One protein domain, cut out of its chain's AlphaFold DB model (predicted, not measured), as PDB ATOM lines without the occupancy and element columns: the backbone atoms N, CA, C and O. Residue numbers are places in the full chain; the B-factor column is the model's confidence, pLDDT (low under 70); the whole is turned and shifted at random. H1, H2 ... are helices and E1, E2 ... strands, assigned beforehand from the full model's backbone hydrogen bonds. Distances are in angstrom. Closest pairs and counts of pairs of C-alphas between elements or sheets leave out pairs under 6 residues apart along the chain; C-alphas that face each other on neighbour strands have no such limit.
ATOM      1  N   VAL A 116     -48.614 -45.043 -14.324       56.91
ATOM      2  CA  VAL A 116     -49.312 -43.757 -14.429       56.91
ATOM      3  C   VAL A 116     -49.771 -43.270 -13.057       56.91
ATOM      4  O   VAL A 116     -49.701 -42.065 -12.798       56.91
ATOM      5  N   GLU A 117     -50.186 -44.173 -12.161       56.16
ATOM      6  CA  GLU A 117     -50.521 -43.822 -10.773       56.16
ATOM      7  C   GLU A 117     -49.258 -43.533  -9.939       56.16
ATOM      8  O   GLU A 117     -49.234 -42.569  -9.171       56.16
ATOM      9  N   GLU A 118     -48.165 -44.272 -10.159       61.12
ATOM     10  CA  GLU A 118     -46.872 -44.011  -9.504       61.12
ATOM     11  C   GLU A 118     -46.109 -42.790 -10.055       61.12
ATOM     12  O   GLU A 118     -45.150 -42.310  -9.437       61.12
ATOM     13  N   GLY A 119     -46.514 -42.264 -11.215       66.75
ATOM     14  CA  GLY A 119     -45.898 -41.089 -11.828       66.75
ATOM     15  C   GLY A 119     -44.449 -41.325 -12.265       66.75
ATOM     16  O   GLY A 119     -43.590 -40.459 -12.047       66.75
ATOM     17  N   VAL A 120     -44.172 -42.487 -12.862       76.88
ATOM     18  CA  VAL A 120     -42.890 -42.796 -13.515       76.88
ATOM     19  C   VAL A 120     -42.666 -41.841 -14.703       76.88
ATOM     20  O   VAL A 120     -43.609 -41.311 -15.295       76.88
ATOM     21  N   TRP A 121     -41.407 -41.541 -15.025       78.19
ATOM     22  CA  TRP A 121     -41.033 -40.741 -16.199       78.19
ATOM     23  C   TRP A 121     -39.800 -41.246 -16.961       78.19
ATOM     24  O   TRP A 121     -39.480 -40.679 -18.003       78.19
ATOM     25  N   GLY A 122     -39.116 -42.281 -16.473       78.88
ATOM     26  CA  GLY A 122     -37.976 -42.895 -17.151       78.88
ATOM     27  C   GLY A 122     -37.278 -43.949 -16.290       78.88
ATOM     28  O   GLY A 122     -37.626 -44.142 -15.124       78.88
ATOM     29  N   TYR A 123     -36.268 -44.597 -16.862       82.31
ATOM     30  CA  TYR A 123     -35.466 -45.643 -16.224       82.31
ATOM     31  C   TYR A 123     -33.986 -45.397 -16.548       82.31
ATOM     32  O   TYR A 123     -33.663 -45.021 -17.673       82.31
ATOM     33  N   LEU A 124     -33.081 -45.613 -15.590       81.75
ATOM     34  CA  LEU A 124     -31.633 -45.614 -15.838       81.75
ATOM     35  C   LEU A 124     -31.106 -47.043 -15.753       81.75
ATOM     36  O   LEU A 124     -31.091 -47.628 -14.671       81.75
ATOM     37  N   VAL A 125     -30.649 -47.596 -16.876       80.50
ATOM     38  CA  VAL A 125     -30.007 -48.917 -16.912       80.50
ATOM     39  C   VAL A 125     -28.504 -48.751 -16.636       80.50
ATOM     40  O   VAL A 125     -27.839 -48.031 -17.385       80.50
ATOM     41  N   PRO A 126     -27.927 -49.379 -15.594       77.06
ATOM     42  CA  PRO A 126     -26.482 -49.369 -15.397       77.06
ATOM     43  C   PRO A 126     -25.796 -50.246 -16.457       77.06
ATOM     44  O   PRO A 126     -26.018 -51.451 -16.516       77.06
ATOM     45  N   LEU A 127     -24.926 -49.652 -17.279       70.44
ATOM     46  CA  LEU A 127     -24.139 -50.388 -18.285       70.44
ATOM     47  C   LEU A 127     -23.017 -51.248 -17.669       70.44
ATOM     48  O   LEU A 127     -22.510 -52.164 -18.314       70.44
ATOM     49  N   ASP A 128     -22.613 -50.947 -16.433       62.28
ATOM     50  CA  ASP A 128     -21.509 -51.597 -15.730       62.28
ATOM     51  C   ASP A 128     -22.060 -52.268 -14.457       62.28
ATOM     52  O   ASP A 128     -22.451 -51.590 -13.503       62.28
ATOM     53  N   LEU A 129     -22.076 -53.609 -14.437       56.56
ATOM     54  CA  LEU A 129     -22.667 -54.470 -13.386       56.56
ATOM     55  C   LEU A 129     -22.119 -54.224 -11.963       56.56
ATOM     56  O   LEU A 129     -22.626 -54.763 -10.987       56.56
ATOM     57  N   LYS A 130     -21.075 -53.402 -11.821       60.28
ATOM     58  CA  LYS A 130     -20.502 -52.983 -10.533       60.28
ATOM     59  C   LYS A 130     -21.391 -52.003  -9.758       60.28
ATOM     60  O   LYS A 130     -21.162 -51.810  -8.568       60.28
ATOM     61  N   TYR A 131     -22.338 -51.344 -10.432       59.62
ATOM     62  CA  TYR A 131     -23.113 -50.226  -9.879       59.62
ATOM     63  C   TYR A 131     -24.622 -50.502  -9.748       59.62
ATOM     64  O   TYR A 131     -25.370 -49.601  -9.374       59.62
ATOM     65  N   GLY A 132     -25.057 -51.741  -9.997       54.84
ATOM     66  CA  GLY A 132     -26.412 -52.224  -9.719       54.84
ATOM     67  C   GLY A 132     -26.795 -53.434 -10.578       54.84
ATOM     68  O   GLY A 132     -26.474 -53.466 -11.761       54.84
ATOM     69  N   ASP A 133     -27.519 -54.393  -9.992       50.97
ATOM     70  CA  ASP A 133     -28.048 -55.584 -10.687       50.97
ATOM     71  C   ASP A 133     -29.360 -55.315 -11.467       50.97
ATOM     72  O   ASP A 133     -29.938 -56.232 -12.049       50.97
ATOM     73  N   GLY A 134     -29.857 -54.072 -11.494       63.53
ATOM     74  CA  GLY A 134     -31.114 -53.714 -12.160       63.53
ATOM     75  C   GLY A 134     -31.280 -52.208 -12.423       63.53
ATOM     76  O   GLY A 134     -30.494 -51.400 -11.919       63.53
ATOM     77  N   PRO A 135     -32.280 -51.810 -13.235       72.69
ATOM     78  CA  PRO A 135     -32.481 -50.424 -13.649       72.69
ATOM     79  C   PRO A 135     -33.146 -49.558 -12.566       72.69
ATOM     80  O   PRO A 135     -34.084 -49.973 -11.887       72.69
ATOM     81  N   VAL A 136     -32.705 -48.306 -12.442       78.00
ATOM     82  CA  VAL A 136     -33.222 -47.346 -11.453       78.00
ATOM     83  C   VAL A 136     -34.451 -46.618 -12.004       78.00
ATOM     84  O   VAL A 136     -34.345 -45.839 -12.954       78.00
ATOM     85  N   VAL A 137     -35.612 -46.830 -11.380       79.31
ATOM     86  CA  VAL A 137     -36.890 -46.208 -11.776       79.31
ATOM     87  C   VAL A 137     -36.944 -44.727 -11.373       79.31
ATOM     88  O   VAL A 137     -36.829 -44.368 -10.192       79.31
ATOM     89  N   LEU A 138     -37.173 -43.847 -12.351       78.50
ATOM     90  CA  LEU A 138     -37.298 -42.404 -12.155       78.50
ATOM     91  C   LEU A 138     -38.774 -42.008 -11.992       78.50
ATOM     92  O   LEU A 138     -39.545 -41.995 -12.950       78.50
ATOM     93  N   LYS A 139     -39.169 -41.657 -10.764       78.25
ATOM     94  CA  LYS A 139     -40.525 -41.210 -10.388       78.25
ATOM     95  C   LYS A 139     -40.561 -39.688 -10.190       78.25
ATOM     96  O   LYS A 139     -39.538 -39.064  -9.891       78.25
ATOM     97  N   ARG A 140     -41.723 -39.046 -10.355       66.31
ATOM     98  CA  ARG A 140     -41.888 -37.579 -10.220       66.31
ATOM     99  C   ARG A 140     -41.882 -37.119  -8.752       66.31
ATOM    100  O   ARG A 140     -42.916 -36.795  -8.173       66.31
ATOM    101  N   ARG A 141     -40.695 -37.059  -8.145       61.75
ATOM    102  CA  ARG A 141     -40.500 -36.685  -6.731       61.75
ATOM    103  C   ARG A 141     -40.667 -35.181  -6.478       61.75
ATOM    104  O   ARG A 141     -39.897 -34.362  -6.981       61.75
ATOM    105  N   GLY A 186     -36.698 -30.810  -8.126       56.81
ATOM    106  CA  GLY A 186     -37.058 -32.199  -7.844       56.81
ATOM    107  C   GLY A 186     -36.425 -33.118  -8.885       56.81
ATOM    108  O   GLY A 186     -36.932 -33.227  -9.998       56.81
ATOM    109  N   GLY A 187     -35.296 -33.722  -8.531       73.31
ATOM    110  CA  GLY A 187     -34.484 -34.542  -9.420       73.31
ATOM    111  C   GLY A 187     -33.633 -35.546  -8.653       73.31
ATOM    112  O   GLY A 187     -33.506 -35.452  -7.435       73.31
ATOM    113  N   TYR A 188     -33.070 -36.493  -9.394       83.12
ATOM    114  CA  TYR A 188     -32.189 -37.546  -8.905       83.12
ATOM    115  C   TYR A 188     -30.739 -37.063  -8.952       83.12
ATOM    116  O   TYR A 188     -30.281 -36.545  -9.975       83.12
ATOM    117  N   LEU A 189     -30.020 -37.212  -7.844       85.19
ATOM    118  CA  LEU A 189     -28.642 -36.758  -7.690       85.19
ATOM    119  C   LEU A 189     -27.667 -37.930  -7.858       85.19
ATOM    120  O   LEU A 189     -27.793 -38.941  -7.173       85.19
ATOM    121  N   ILE A 190     -26.664 -37.773  -8.724       86.44
ATOM    122  CA  ILE A 190     -25.583 -38.749  -8.919       86.44
ATOM    123  C   ILE A 190     -24.276 -38.147  -8.399       86.44
ATOM    124  O   ILE A 190     -23.956 -36.987  -8.685       86.44
ATOM    125  N   GLY A 191     -23.494 -38.916  -7.644       85.38
ATOM    126  CA  GLY A 191     -22.216 -38.454  -7.104       85.38
ATOM    127  C   GLY A 191     -21.574 -39.437  -6.133       85.38
ATOM    128  O   GLY A 191     -22.028 -40.562  -5.971       85.38
ATOM    129  N   ARG A 192     -20.489 -39.011  -5.485       79.75
ATOM    130  CA  ARG A 192     -19.734 -39.848  -4.537       79.75
ATOM    131  C   ARG A 192     -20.248 -39.785  -3.094       79.75
ATOM    132  O   ARG A 192     -19.916 -40.644  -2.285       79.75
ATOM    133  N   HIS A 193     -21.000 -38.750  -2.728       76.69
ATOM    134  CA  HIS A 193     -21.459 -38.576  -1.347       76.69
ATOM    135  C   HIS A 193     -22.693 -39.454  -1.065       76.69
ATOM    136  O   HIS A 193     -23.589 -39.480  -1.911       76.69
ATOM    137  N   PRO A 194     -22.832 -40.075   0.124       71.81
ATOM    138  CA  PRO A 194     -24.006 -40.878   0.515       71.81
ATOM    139  C   PRO A 194     -25.306 -40.062   0.730       71.81
ATOM    140  O   PRO A 194     -26.197 -40.476   1.457       71.81
ATOM    141  N   GLU A 195     -25.409 -38.881   0.112       76.31
ATOM    142  CA  GLU A 195     -26.652 -38.102  -0.032       76.31
ATOM    143  C   GLU A 195     -27.227 -38.183  -1.462       76.31
ATOM    144  O   GLU A 195     -28.250 -37.565  -1.749       76.31
ATOM    145  N   CYS A 196     -26.526 -38.869  -2.371       79.88
ATOM    146  CA  CYS A 196     -26.915 -39.045  -3.766       79.88
ATOM    147  C   CYS A 196     -27.836 -40.263  -3.912       79.88
ATOM    148  O   CYS A 196     -27.632 -41.271  -3.242       79.88
ATOM    149  N   ASP A 197     -28.803 -40.189  -4.827       77.94
ATOM    150  CA  ASP A 197     -29.673 -41.313  -5.193       77.94
ATOM    151  C   ASP A 197     -28.899 -42.447  -5.878       77.94
ATOM    152  O   ASP A 197     -29.259 -43.613  -5.744       77.94
ATOM    153  N   VAL A 198     -27.822 -42.103  -6.593       79.56
ATOM    154  CA  VAL A 198     -26.857 -43.053  -7.158       79.56
ATOM    155  C   VAL A 198     -25.464 -42.693  -6.643       79.56
ATOM    156  O   VAL A 198     -24.931 -41.621  -6.955       79.56
ATOM    157  N   VAL A 199     -24.883 -43.585  -5.835       80.62
ATOM    158  CA  VAL A 199     -23.588 -43.381  -5.167       80.62
ATOM    159  C   VAL A 199     -22.478 -44.100  -5.936       80.62
ATOM    160  O   VAL A 199     -22.365 -45.321  -5.885       80.62
ATOM    161  N   VAL A 200     -21.616 -43.340  -6.614       80.75
ATOM    162  CA  VAL A 200     -20.453 -43.872  -7.343       80.75
ATOM    163  C   VAL A 200     -19.187 -43.613  -6.526       80.75
ATOM    164  O   VAL A 200     -18.703 -42.484  -6.436       80.75
ATOM    165  N   ALA A 201     -18.649 -44.665  -5.906       71.25
ATOM    166  CA  ALA A 201     -17.595 -44.596  -4.886       71.25
ATOM    167  C   ALA A 201     -16.167 -44.292  -5.411       71.25
ATOM    168  O   ALA A 201     -15.176 -44.577  -4.739       71.25
ATOM    169  N   GLU A 202     -16.026 -43.710  -6.603       75.00
ATOM    170  CA  GLU A 202     -14.725 -43.484  -7.239       75.00
ATOM    171  C   GLU A 202     -14.073 -42.148  -6.857       75.00
ATOM    172  O   GLU A 202     -14.710 -41.095  -6.822       75.00
ATOM    173  N   GLY A 203     -12.750 -42.147  -6.668       66.31
ATOM    174  CA  GLY A 203     -11.980 -40.944  -6.315       66.31
ATOM    175  C   GLY A 203     -12.089 -39.783  -7.319       66.31
ATOM    176  O   GLY A 203     -11.883 -38.628  -6.937       66.31
ATOM    177  N   VAL A 204     -12.451 -40.075  -8.572       69.62
ATOM    178  CA  VAL A 204     -12.576 -39.107  -9.676       69.62
ATOM    179  C   VAL A 204     -13.984 -38.495  -9.767       69.62
ATOM    180  O   VAL A 204     -14.160 -37.414 -10.335       69.62
ATOM    181  N   VAL A 205     -14.991 -39.120  -9.152       78.94
ATOM    182  CA  VAL A 205     -16.368 -38.613  -9.128       78.94
ATOM    183  C   VAL A 205     -16.514 -37.521  -8.061       78.94
ATOM    184  O   VAL A 205     -16.052 -37.646  -6.924       78.94
ATOM    185  N   SER A 206     -17.157 -36.412  -8.434       78.44
ATOM    186  CA  SER A 206     -17.441 -35.298  -7.520       78.44
ATOM    187  C   SER A 206     -18.486 -35.702  -6.467       78.44
ATOM    188  O   SER A 206     -19.404 -36.462  -6.768       78.44
ATOM    189  N   ASN A 207     -18.383 -35.174  -5.237       77.62
ATOM    190  CA  ASN A 207     -19.313 -35.494  -4.136       77.62
ATOM    191  C   ASN A 207     -20.787 -35.352  -4.555       77.62
ATOM    192  O   ASN A 207     -21.581 -36.239  -4.269       77.62
ATOM    193  N   ARG A 208     -21.095 -34.288  -5.304       82.44
ATOM    194  CA  ARG A 208     -22.275 -34.152  -6.163       82.44
ATOM    195  C   ARG A 208     -21.757 -33.984  -7.590       82.44
ATOM    196  O   ARG A 208     -20.963 -33.068  -7.814       82.44
ATOM    197  N   HIS A 209     -22.125 -34.866  -8.515       81.94
ATOM    198  CA  HIS A 209     -21.581 -34.871  -9.876       81.94
ATOM    199  C   HIS A 209     -22.568 -34.286 -10.886       81.94
ATOM    200  O   HIS A 209     -22.254 -33.277 -11.515       81.94
ATOM    201  N   CYS A 210     -23.764 -34.858 -11.010       86.00
ATOM    202  CA  CYS A 210     -24.816 -34.352 -11.892       86.00
ATOM    203  C   CYS A 210     -26.211 -34.548 -11.285       86.00
ATOM    204  O   CYS A 210     -26.400 -35.336 -10.357       86.00
ATOM    205  N   LEU A 211     -27.178 -33.779 -11.788       86.31
ATOM    206  CA  LEU A 211     -28.576 -33.803 -11.356       86.31
ATOM    207  C   LEU A 211     -29.485 -34.074 -12.561       86.31
ATOM    208  O   LEU A 211     -29.424 -33.338 -13.546       86.31
ATOM    209  N   LEU A 212     -30.345 -35.086 -12.456       87.00
ATOM    210  CA  LEU A 212     -31.325 -35.476 -13.473       87.00
ATOM    211  C   LEU A 212     -32.735 -35.060 -13.045       87.00
ATOM    212  O   LEU A 212     -33.197 -35.458 -11.979       87.00
ATOM    213  N   PHE A 213     -33.436 -34.265 -13.852       85.44
ATOM    214  CA  PHE A 213     -34.784 -33.784 -13.528       85.44
ATOM    215  C   PHE A 213     -35.641 -33.562 -14.778       85.44
ATOM    216  O   PHE A 213     -35.122 -33.340 -15.868       85.44
ATOM    217  N   THR A 214     -36.965 -33.560 -14.612       81.19
ATOM    218  CA  THR A 214     -37.904 -33.211 -15.690       81.19
ATOM    219  C   THR A 214     -38.304 -31.740 -15.657       81.19
ATOM    220  O   THR A 214     -38.663 -31.224 -14.595       81.19
ATOM    221  N   GLU A 215     -38.366 -31.090 -16.818       80.44
ATOM    222  CA  GLU A 215     -39.001 -29.778 -17.006       80.44
ATOM    223  C   GLU A 215     -40.193 -29.908 -17.971       80.44
ATOM    224  O   GLU A 215     -40.069 -30.463 -19.062       80.44
ATOM    225  N   THR A 216     -41.367 -29.399 -17.583       73.19
ATOM    226  CA  THR A 216     -42.571 -29.420 -18.428       73.19
ATOM    227  C   THR A 216     -42.624 -28.208 -19.354       73.19
ATOM    228  O   THR A 216     -42.782 -27.068 -18.909       73.19
ATOM    229  N   LYS A 217     -42.532 -28.441 -20.669       60.56
ATOM    230  CA  LYS A 217     -42.540 -27.393 -21.699       60.56
ATOM    231  C   LYS A 217     -43.781 -27.500 -22.577       60.56
ATOM    232  O   LYS A 217     -43.871 -28.338 -23.462       60.56
ATOM    233  N   VAL A 218     -44.710 -26.563 -22.367       53.19
ATOM    234  CA  VAL A 218     -45.908 -26.282 -23.193       53.19
ATOM    235  C   VAL A 218     -46.985 -27.381 -23.222       53.19
ATOM    236  O   VAL A 218     -48.159 -27.024 -23.223       53.19
ATOM    237  N   ASN A 219     -46.625 -28.664 -23.163       53.56
ATOM    238  CA  ASN A 219     -47.490 -29.769 -22.719       53.56
ATOM    239  C   ASN A 219     -46.682 -31.020 -22.323       53.56
ATOM    240  O   ASN A 219     -47.104 -31.750 -21.429       53.56
ATOM    241  N   ASP A 220     -45.519 -31.235 -22.941       58.97
ATOM    242  CA  ASP A 220     -44.700 -32.432 -22.736       58.97
ATOM    243  C   ASP A 220     -43.694 -32.259 -21.584       58.97
ATOM    244  O   ASP A 220     -43.328 -31.138 -21.209       58.97
ATOM    245  N   ALA A 221     -43.250 -33.373 -20.998       67.81
ATOM    246  CA  ALA A 221     -42.202 -33.402 -19.979       67.81
ATOM    247  C   ALA A 221     -40.884 -33.857 -20.616       67.81
ATOM    248  O   ALA A 221     -40.814 -34.955 -21.157       67.81
ATOM    249  N   ILE A 222     -39.854 -33.014 -20.543       78.56
ATOM    250  CA  ILE A 222     -38.525 -33.290 -21.099       78.56
ATOM    251  C   ILE A 222     -37.581 -33.640 -19.951       78.56
ATOM    252  O   ILE A 222     -37.602 -32.966 -18.918       78.56
ATOM    253  N   ALA A 223     -36.756 -34.670 -20.127       82.81
ATOM    254  CA  ALA A 223     -35.676 -35.016 -19.211       82.81
ATOM    255  C   ALA A 223     -34.453 -34.113 -19.452       82.81
ATOM    256  O   ALA A 223     -34.069 -33.869 -20.595       82.81
ATOM    257  N   LEU A 224     -33.829 -33.613 -18.383       83.56
ATOM    258  CA  LEU A 224     -32.598 -32.826 -18.454       83.56
ATOM    259  C   LEU A 224     -31.555 -33.320 -17.455       83.56
ATOM    260  O   LEU A 224     -31.878 -33.672 -16.319       83.56
ATOM    261  N   VAL A 225     -30.290 -33.235 -17.864       86.50
ATOM    262  CA  VAL A 225     -29.117 -33.358 -16.992       86.50
ATOM    263  C   VAL A 225     -28.475 -31.986 -16.766       86.50
ATOM    264  O   VAL A 225     -28.278 -31.220 -17.713       86.50
ATOM    265  N   GLU A 226     -28.132 -31.669 -15.517       85.88
ATOM    266  CA  GLU A 226     -27.273 -30.536 -15.143       85.88
ATOM    267  C   GLU A 226     -25.946 -31.052 -14.566       85.88
ATOM    268  O   GLU A 226     -25.928 -31.794 -13.582       85.88
ATOM    269  N   ASP A 227     -24.831 -30.659 -15.185       84.75
ATOM    270  CA  ASP A 227     -23.471 -31.049 -14.788       84.75
ATOM    271  C   ASP A 227     -22.952 -30.115 -13.685       84.75
ATOM    272  O   ASP A 227     -22.763 -28.921 -13.911       84.75
ATOM    273  N   LEU A 228     -22.699 -30.628 -12.481       81.38
ATOM    274  CA  LEU A 228     -22.200 -29.849 -11.334       81.38
ATOM    275  C   LEU A 228     -20.686 -30.042 -11.098       81.38
ATOM    276  O   LEU A 228     -20.069 -29.329 -10.291       81.38
ATOM    277  N   SER A 229     -20.093 -30.998 -11.809       78.88
ATOM    278  CA  SER A 229     -18.799 -31.613 -11.523       78.88
ATOM    279  C   SER A 229     -17.582 -30.742 -11.839       78.88
ATOM    280  O   SER A 229     -17.658 -29.744 -12.551       78.88
ATOM    281  N   SER A 230     -16.413 -31.148 -11.341       71.62
ATOM    282  CA  SER A 230     -15.132 -30.573 -11.785       71.62
ATOM    283  C   SER A 230     -14.526 -31.266 -13.020       71.62
ATOM    284  O   SER A 230     -13.664 -30.664 -13.654       71.62
ATOM    285  N   ASN A 231     -14.964 -32.488 -13.359       66.94
ATOM    286  CA  ASN A 231     -14.323 -33.349 -14.373       66.94
ATOM    287  C   ASN A 231     -15.167 -33.558 -15.653       66.94
ATOM    288  O   ASN A 231     -14.667 -34.108 -16.634       66.94
ATOM    289  N   GLY A 232     -16.408 -33.063 -15.663       78.50
ATOM    290  CA  GLY A 232     -17.348 -33.114 -16.781       78.50
ATOM    291  C   GLY A 232     -18.311 -34.298 -16.701       78.50
ATOM    292  O   GLY A 232     -17.888 -35.435 -16.522       78.50
ATOM    293  N   THR A 233     -19.598 -34.019 -16.909       82.88
ATOM    294  CA  THR A 233     -20.605 -35.032 -17.264       82.88
ATOM    295  C   THR A 233     -20.714 -35.108 -18.787       82.88
ATOM    296  O   THR A 233     -20.708 -34.070 -19.458       82.88
ATOM    297  N   TYR A 234     -20.855 -36.310 -19.343       81.56
ATOM    298  CA  TYR A 234     -20.929 -36.555 -20.784       81.56
ATOM    299  C   TYR A 234     -22.262 -37.224 -21.137       81.56
ATOM    300  O   TYR A 234     -22.745 -38.067 -20.388       81.56
ATOM    301  N   VAL A 235     -22.842 -36.852 -22.281       83.62
ATOM    302  CA  VAL A 235     -24.028 -37.497 -22.869       83.62
ATOM    303  C   VAL A 235     -23.708 -37.844 -24.318       83.62
ATOM    304  O   VAL A 235     -23.356 -36.939 -25.091       83.62
ATOM    305  N   ASN A 236     -23.816 -39.123 -24.681       78.31
ATOM    306  CA  ASN A 236     -23.429 -39.667 -25.986       78.31
ATOM    307  C   ASN A 236     -22.018 -39.196 -26.399       78.31
ATOM    308  O   ASN A 236     -21.853 -38.427 -27.346       78.31
ATOM    309  N   GLU A 237     -21.012 -39.574 -25.596       68.94
ATOM    310  CA  GLU A 237     -19.594 -39.143 -25.647       68.94
ATOM    311  C   GLU A 237     -19.327 -37.624 -25.502       68.94
ATOM    312  O   GLU A 237     -18.191 -37.212 -25.267       68.94
ATOM    313  N   ALA A 238     -20.336 -36.759 -25.629       69.44
ATOM    314  CA  ALA A 238     -20.166 -35.312 -25.700       69.44
ATOM    315  C   ALA A 238     -20.404 -34.620 -24.346       69.44
ATOM    316  O   ALA A 238     -21.460 -34.762 -23.726       69.44
ATOM    317  N   ILE A 239     -19.421 -33.829 -23.906       76.69
ATOM    318  CA  ILE A 239     -19.436 -33.117 -22.620       76.69
ATOM    319  C   ILE A 239     -20.580 -32.088 -22.528       76.69
ATOM    320  O   ILE A 239     -20.818 -31.317 -23.459       76.69
ATOM    321  N   VAL A 240     -21.271 -32.057 -21.384       79.38
ATOM    322  CA  VAL A 240     -22.314 -31.068 -21.051       79.38
ATOM    323  C   VAL A 240     -21.673 -29.761 -20.580       79.38
ATOM    324  O   VAL A 240     -21.954 -28.694 -21.125       79.38
ATOM    325  N   GLY A 241     -20.755 -29.852 -19.613       70.88
ATOM    326  CA  GLY A 241     -19.980 -28.730 -19.094       70.88
ATOM    327  C   GLY A 241     -20.594 -28.094 -17.845       70.88
ATOM    328  O   GLY A 241     -21.806 -27.946 -17.709       70.88
ATOM    329  N   ARG A 242     -19.729 -27.673 -16.919       74.44
ATOM    330  CA  ARG A 242     -20.117 -27.295 -15.554       74.44
ATOM    331  C   ARG A 242     -21.139 -26.147 -15.474       74.44
ATOM    332  O   ARG A 242     -20.910 -25.038 -15.963       74.44
ATOM    333  N   ASN A 243     -22.224 -26.391 -14.746       75.06
ATOM    334  CA  ASN A 243     -23.454 -25.600 -14.629       75.06
ATOM    335  C   ASN A 243     -24.183 -25.354 -15.969       75.06
ATOM    336  O   ASN A 243     -24.941 -24.389 -16.080       75.06
ATOM    337  N   GLN A 244     -23.945 -26.177 -16.995       74.88
ATOM    338  CA  GLN A 244     -24.789 -26.236 -18.190       74.88
ATOM    339  C   GLN A 244     -25.834 -27.342 -18.050       74.88
ATOM    340  O   GLN A 244     -25.708 -28.254 -17.230       74.88
ATOM    341  N   ARG A 245     -26.876 -27.235 -18.875       83.31
ATOM    342  CA  ARG A 245     -27.978 -28.191 -18.963       83.31
ATOM    343  C   ARG A 245     -28.039 -28.768 -20.362       83.31
ATOM    344  O   ARG A 245     -27.861 -28.024 -21.328       83.31
ATOM    345  N   ARG A 246     -28.354 -30.053 -20.463       83.12
ATOM    346  CA  ARG A 246     -28.635 -30.727 -21.731       83.12
ATOM    347  C   ARG A 246     -29.955 -31.481 -21.612       83.12
ATOM    348  O   ARG A 246     -30.226 -32.077 -20.574       83.12
ATOM    349  N   GLU A 247     -30.777 -31.372 -22.647       86.12
ATOM    350  CA  GLU A 247     -31.982 -32.189 -22.813       86.12
ATOM    351  C   GLU A 247     -31.545 -33.600 -23.227       86.12
ATOM    352  O   GLU A 247     -30.554 -33.734 -23.947       86.12
ATOM    353  N   LEU A 248     -32.237 -34.617 -22.715       84.06
ATOM    354  CA  LEU A 248     -31.964 -36.029 -22.977       84.06
ATOM    355  C   LEU A 248     -33.042 -36.607 -23.897       84.06
ATOM    356  O   LEU A 248     -34.229 -36.315 -23.715       84.06
ATOM    357  N   GLU A 249     -32.627 -37.439 -24.845       82.06
ATOM    358  CA  GLU A 249     -33.504 -38.246 -25.698       82.06
ATOM    359  C   GLU A 249     -33.528 -39.716 -25.224       82.06
ATOM    360  O   GLU A 249     -32.745 -40.130 -24.367       82.06
ATOM    361  N   ASP A 250     -34.480 -40.504 -25.731       79.88
ATOM    362  CA  ASP A 250     -34.613 -41.916 -25.355       79.88
ATOM    363  C   ASP A 250     -33.425 -42.740 -25.886       79.88
ATOM    364  O   ASP A 250     -33.047 -42.620 -27.054       79.88
ATOM    365  N   GLY A 251     -32.820 -43.553 -25.018       75.38
ATOM    366  CA  GLY A 251     -31.577 -44.278 -25.302       75.38
ATOM    367  C   GLY A 251     -30.269 -43.470 -25.179       75.38
ATOM    368  O   GLY A 251     -29.225 -43.991 -25.565       75.38
ATOM    369  N   ASP A 252     -30.278 -42.237 -24.651       82.19
ATOM    370  CA  ASP A 252     -29.049 -41.458 -24.397       82.19
ATOM    371  C   ASP A 252     -28.142 -42.102 -23.321       82.19
ATOM    372  O   ASP A 252     -28.541 -42.296 -22.169       82.19
ATOM    373  N   GLU A 253     -26.869 -42.343 -23.651       82.38
ATOM    374  CA  GLU A 253     -25.851 -42.830 -22.711       82.38
ATOM    375  C   GLU A 253     -25.245 -41.678 -21.893       82.38
ATOM    376  O   GLU A 253     -24.737 -40.701 -22.455       82.38
ATOM    377  N   ILE A 254     -25.230 -41.801 -20.558       84.06
ATOM    378  CA  ILE A 254     -24.677 -40.791 -19.638       84.06
ATOM    379  C   ILE A 254     -23.421 -41.330 -18.945       84.06
ATOM    380  O   ILE A 254     -23.493 -42.291 -18.181       84.06
ATOM    381  N   ALA A 255     -22.278 -40.665 -19.141       81.69
ATOM    382  CA  ALA A 255     -21.016 -41.012 -18.486       81.69
ATOM    383  C   ALA A 255     -20.587 -39.952 -17.455       81.69
ATOM    384  O   ALA A 255     -20.565 -38.747 -17.724       81.69
ATOM    385  N   VAL A 256     -20.233 -40.433 -16.259       76.31
ATOM    386  CA  VAL A 256     -19.863 -39.643 -15.065       76.31
ATOM    387  C   VAL A 256     -18.336 -39.430 -14.970       76.31
ATOM    388  O   VAL A 256     -17.842 -38.643 -14.170       76.31
ATOM    389  N   HIS A 257     -17.564 -40.118 -15.806       70.19
ATOM    390  CA  HIS A 257     -16.165 -39.835 -16.115       70.19
ATOM    391  C   HIS A 257     -15.843 -40.464 -17.480       70.19
ATOM    392  O   HIS A 257     -16.567 -41.352 -17.928       70.19
ATOM    393  N   VAL A 258     -14.762 -40.033 -18.131       62.06
ATOM    394  CA  VAL A 258     -14.181 -40.747 -19.276       62.06
ATOM    395  C   VAL A 258     -12.689 -40.863 -19.023       62.06
ATOM    396  O   VAL A 258     -12.002 -39.853 -18.863       62.06
ATOM    397  N   ASP A 259     -12.171 -42.087 -18.989       57.75
ATOM    398  CA  ASP A 259     -10.762 -42.298 -18.697       57.75
ATOM    399  C   ASP A 259      -9.860 -41.730 -19.800       57.75
ATOM    400  O   ASP A 259     -10.119 -41.842 -21.005       57.75
ATOM    401  N   LEU A 260      -8.743 -41.126 -19.374       57.62
ATOM    402  CA  LEU A 260      -7.756 -40.539 -20.286       57.62
ATOM    403  C   LEU A 260      -7.223 -41.576 -21.283       57.62
ATOM    404  O   LEU A 260      -6.867 -41.220 -22.403       57.62
ATOM    405  N   ILE A 261      -7.169 -42.848 -20.874       60.25
ATOM    406  CA  ILE A 261      -6.739 -43.965 -21.715       60.25
ATOM    407  C   ILE A 261      -7.704 -44.140 -22.890       60.25
ATOM    408  O   ILE A 261      -7.249 -44.138 -24.031       60.25
ATOM    409  N   ASP A 262      -9.011 -44.191 -22.653       54.78
ATOM    410  CA  ASP A 262      -9.997 -44.421 -23.714       54.78
ATOM    411  C   ASP A 262     -10.144 -43.195 -24.623       54.78
ATOM    412  O   ASP A 262     -10.096 -43.321 -25.849       54.78
ATOM    413  N   SER A 263     -10.126 -41.984 -24.052       56.56
ATOM    414  CA  SER A 263     -10.031 -40.726 -24.821       56.56
ATOM    415  C   SER A 263      -8.745 -40.621 -25.664       56.56
ATOM    416  O   SER A 263      -8.703 -39.893 -26.662       56.56
ATOM    417  N   MET A 264      -7.689 -41.353 -25.289       57.94
ATOM    418  CA  MET A 264      -6.424 -41.460 -26.023       57.94
ATOM    419  C   MET A 264      -6.381 -42.665 -26.982       57.94
ATOM    420  O   MET A 264      -5.581 -42.637 -27.920       57.94
ATOM    421  N   LEU A 265      -7.213 -43.693 -26.804       59.69
ATOM    422  CA  LEU A 265      -7.324 -44.871 -27.681       59.69
ATOM    423  C   LEU A 265      -8.443 -44.751 -28.729       59.69
ATOM    424  O   LEU A 265      -8.447 -45.517 -29.692       59.69
ATOM    425  N   MET A 266      -9.339 -43.774 -28.575       59.94
ATOM    426  CA  MET A 266     -10.449 -43.476 -29.477       59.94
ATOM    427  C   MET A 266     -10.038 -43.447 -30.960       59.94
ATOM    428  O   MET A 266      -9.063 -42.800 -31.355       59.94
ATOM    429  N   VAL A 267     -10.817 -44.159 -31.782       52.72
ATOM    430  CA  VAL A 267     -10.520 -44.429 -33.200       52.72
ATOM    431  C   VAL A 267     -10.708 -43.187 -34.085       52.72
ATOM    432  O   VAL A 267      -9.946 -42.995 -35.033       52.72
ATOM    433  N   ASP A 268     -11.676 -42.325 -33.758       55.41
ATOM    434  CA  ASP A 268     -11.981 -41.103 -34.512       55.41
ATOM    435  C   ASP A 268     -10.953 -39.984 -34.236       55.41
ATOM    436  O   ASP A 268     -10.929 -39.420 -33.135       55.41
ATOM    437  N   PRO A 269     -10.147 -39.555 -35.229       57.28
ATOM    438  CA  PRO A 269      -9.058 -38.596 -35.015       57.28
ATOM    439  C   PRO A 269      -9.528 -37.159 -34.733       57.28
ATOM    440  O   PRO A 269      -8.707 -36.316 -34.381       57.28
ATOM    441  N   THR A 270     -10.819 -36.862 -34.908       59.47
ATOM    442  CA  THR A 270     -11.438 -35.562 -34.590       59.47
ATOM    443  C   THR A 270     -12.099 -35.515 -33.214       59.47
ATOM    444  O   THR A 270     -12.392 -34.420 -32.742       59.47
ATOM    445  N   LYS A 271     -12.357 -36.673 -32.590       54.66
ATOM    446  CA  LYS A 271     -12.894 -36.783 -31.223       54.66
ATOM    447  C   LYS A 271     -11.790 -37.073 -30.195       54.66
ATOM    448  O   LYS A 271     -11.828 -36.545 -29.087       54.66
ATOM    449  N   ARG A 272     -10.795 -37.882 -30.584       63.53
ATOM    450  CA  ARG A 272      -9.612 -38.233 -29.785       63.53
ATOM    451  C   ARG A 272      -8.927 -36.987 -29.215       63.53
ATOM    452  O   ARG A 272      -8.694 -36.022 -29.944       63.53
ATOM    453  N   PHE A 273      -8.546 -37.030 -27.938       67.06
ATOM    454  CA  PHE A 273      -7.896 -35.893 -27.279       67.06
ATOM    455  C   PHE A 273      -6.576 -35.502 -27.962       67.06
ATOM    456  O   PHE A 273      -5.739 -36.342 -28.303       67.06
ATOM    457  N   THR A 274      -6.376 -34.194 -28.126       68.44
ATOM    458  CA  THR A 274      -5.109 -33.624 -28.602       68.44
ATOM    459  C   THR A 274      -4.033 -33.663 -27.513       68.44
ATOM    460  O   THR A 274      -4.327 -33.746 -26.321       68.44
ATOM    461  N   ILE A 275      -2.762 -33.564 -27.916       62.81
ATOM    462  CA  ILE A 275      -1.614 -33.677 -27.000       62.81
ATOM    463  C   ILE A 275      -1.679 -32.621 -25.883       62.81
ATOM    464  O   ILE A 275      -1.464 -32.959 -24.720       62.81
ATOM    465  N   ASP A 276      -2.041 -31.371 -26.196       58.19
ATOM    466  CA  ASP A 276      -2.205 -30.314 -25.187       58.19
ATOM    467  C   ASP A 276      -3.386 -30.578 -24.228       58.19
ATOM    468  O   ASP A 276      -3.282 -30.270 -23.041       58.19
ATOM    469  N   GLN A 277      -4.477 -31.204 -24.695       57.56
ATOM    470  CA  GLN A 277      -5.587 -31.622 -23.825       57.56
ATOM    471  C   GLN A 277      -5.152 -32.746 -22.875       57.56
ATOM    472  O   GLN A 277      -5.363 -32.629 -21.668       57.56
ATOM    473  N   CYS A 278      -4.459 -33.777 -23.368       59.06
ATOM    474  CA  CYS A 278      -3.885 -34.821 -22.513       59.06
ATOM    475  C   CYS A 278      -2.911 -34.236 -21.475       59.06
ATOM    476  O   CYS A 278      -2.990 -34.579 -20.298       59.06
ATOM    477  N   LEU A 279      -2.039 -33.304 -21.875       58.25
ATOM    478  CA  LEU A 279      -1.107 -32.621 -20.966       58.25
ATOM    479  C   LEU A 279      -1.795 -31.711 -19.935       58.25
ATOM    480  O   LEU A 279      -1.176 -31.385 -18.924       58.25
ATOM    481  N   SER A 280      -3.052 -31.316 -20.157       56.81
ATOM    482  CA  SER A 280      -3.864 -30.580 -19.175       56.81
ATOM    483  C   SER A 280      -4.593 -31.483 -18.168       56.81
ATOM    484  O   SER A 280      -5.113 -30.986 -17.170       56.81
ATOM    485  N   HIS A 281      -4.622 -32.801 -18.392       56.50
ATOM    486  CA  HIS A 281      -5.390 -33.739 -17.573       56.50
ATOM    487  C   HIS A 281      -4.833 -33.854 -16.132       56.50
ATOM    488  O   HIS A 281      -3.605 -33.898 -15.957       56.50
ATOM    489  N   PRO A 282      -5.680 -33.980 -15.084       49.00
ATOM    490  CA  PRO A 282      -5.229 -34.106 -13.690       49.00
ATOM    491  C   PRO A 282      -4.198 -35.226 -13.471       49.00
ATOM    492  O   PRO A 282      -3.208 -35.051 -12.763       49.00
TER     493      PRO A 282
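What this domain is: This is residues 116 to 141 and 186 to 282 of the 808 residues of the protein "Eukaryotic translation initiation factor 3 subunit M" of Ophiocordyceps camponoti-leonardi (nom. inval.) (UniProt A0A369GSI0). Little regular structure: a strongly twisted antiparallel sheet, E3-E4-E5-E6, and long loops make the body, with hairpin E1-E2 near the sheet and short helices H1 and H2 as a head at one end. The 123 printed residues, class mixed, run E1 to E6, H1, H2; named elements hold only 46. The whole is compact, radius of gyration of the C-alphas 15.6 A, yet elongated, 52 by 33 by 25 A.

Where its parts are: E4 (residues 210 to 217) spans 21.4 A, E5 (220 to 227) 22.7 A, E3 (187 to 191) 13.1 A, E6 (245 to 248) 9.7 A. E1 (120 to 124), 11.8 A, begins at C-alpha (-42.890, -42.796, -13.515); E2 (136 to 139) spans 9.6 A. H1 (260 to 265) spans 8.6 A; H2 (275 to 280), 8.7 A, ends at C-alpha (-3.864, -30.580, -19.175).

How they stand to each other: E3 to E6 form a meander, each strand the antiparallel neighbour of the one before; within hydrogen-bond range are N 188 and O 212, 2.8 A, N 213 and O 224, 3.0 A, and N 225 and O 246, 2.9 A. In antiparallel E1-E2, N 121 and O 138 are 2.8 A apart. H1 and H2, not on the sheet, are close but not clearly touching, closest C-alphas Leu 260 and Cys 278 at 7.3 A; every O i to N i+4 pair is within range.

The domain as a whole: Residues 142 to 185 are not printed; the gap is 5.8 A. Links E1-E2, E3-E4, E5-E6 and E6-H1 are long. Residues 258 to 282 are among those under pLDDT 70.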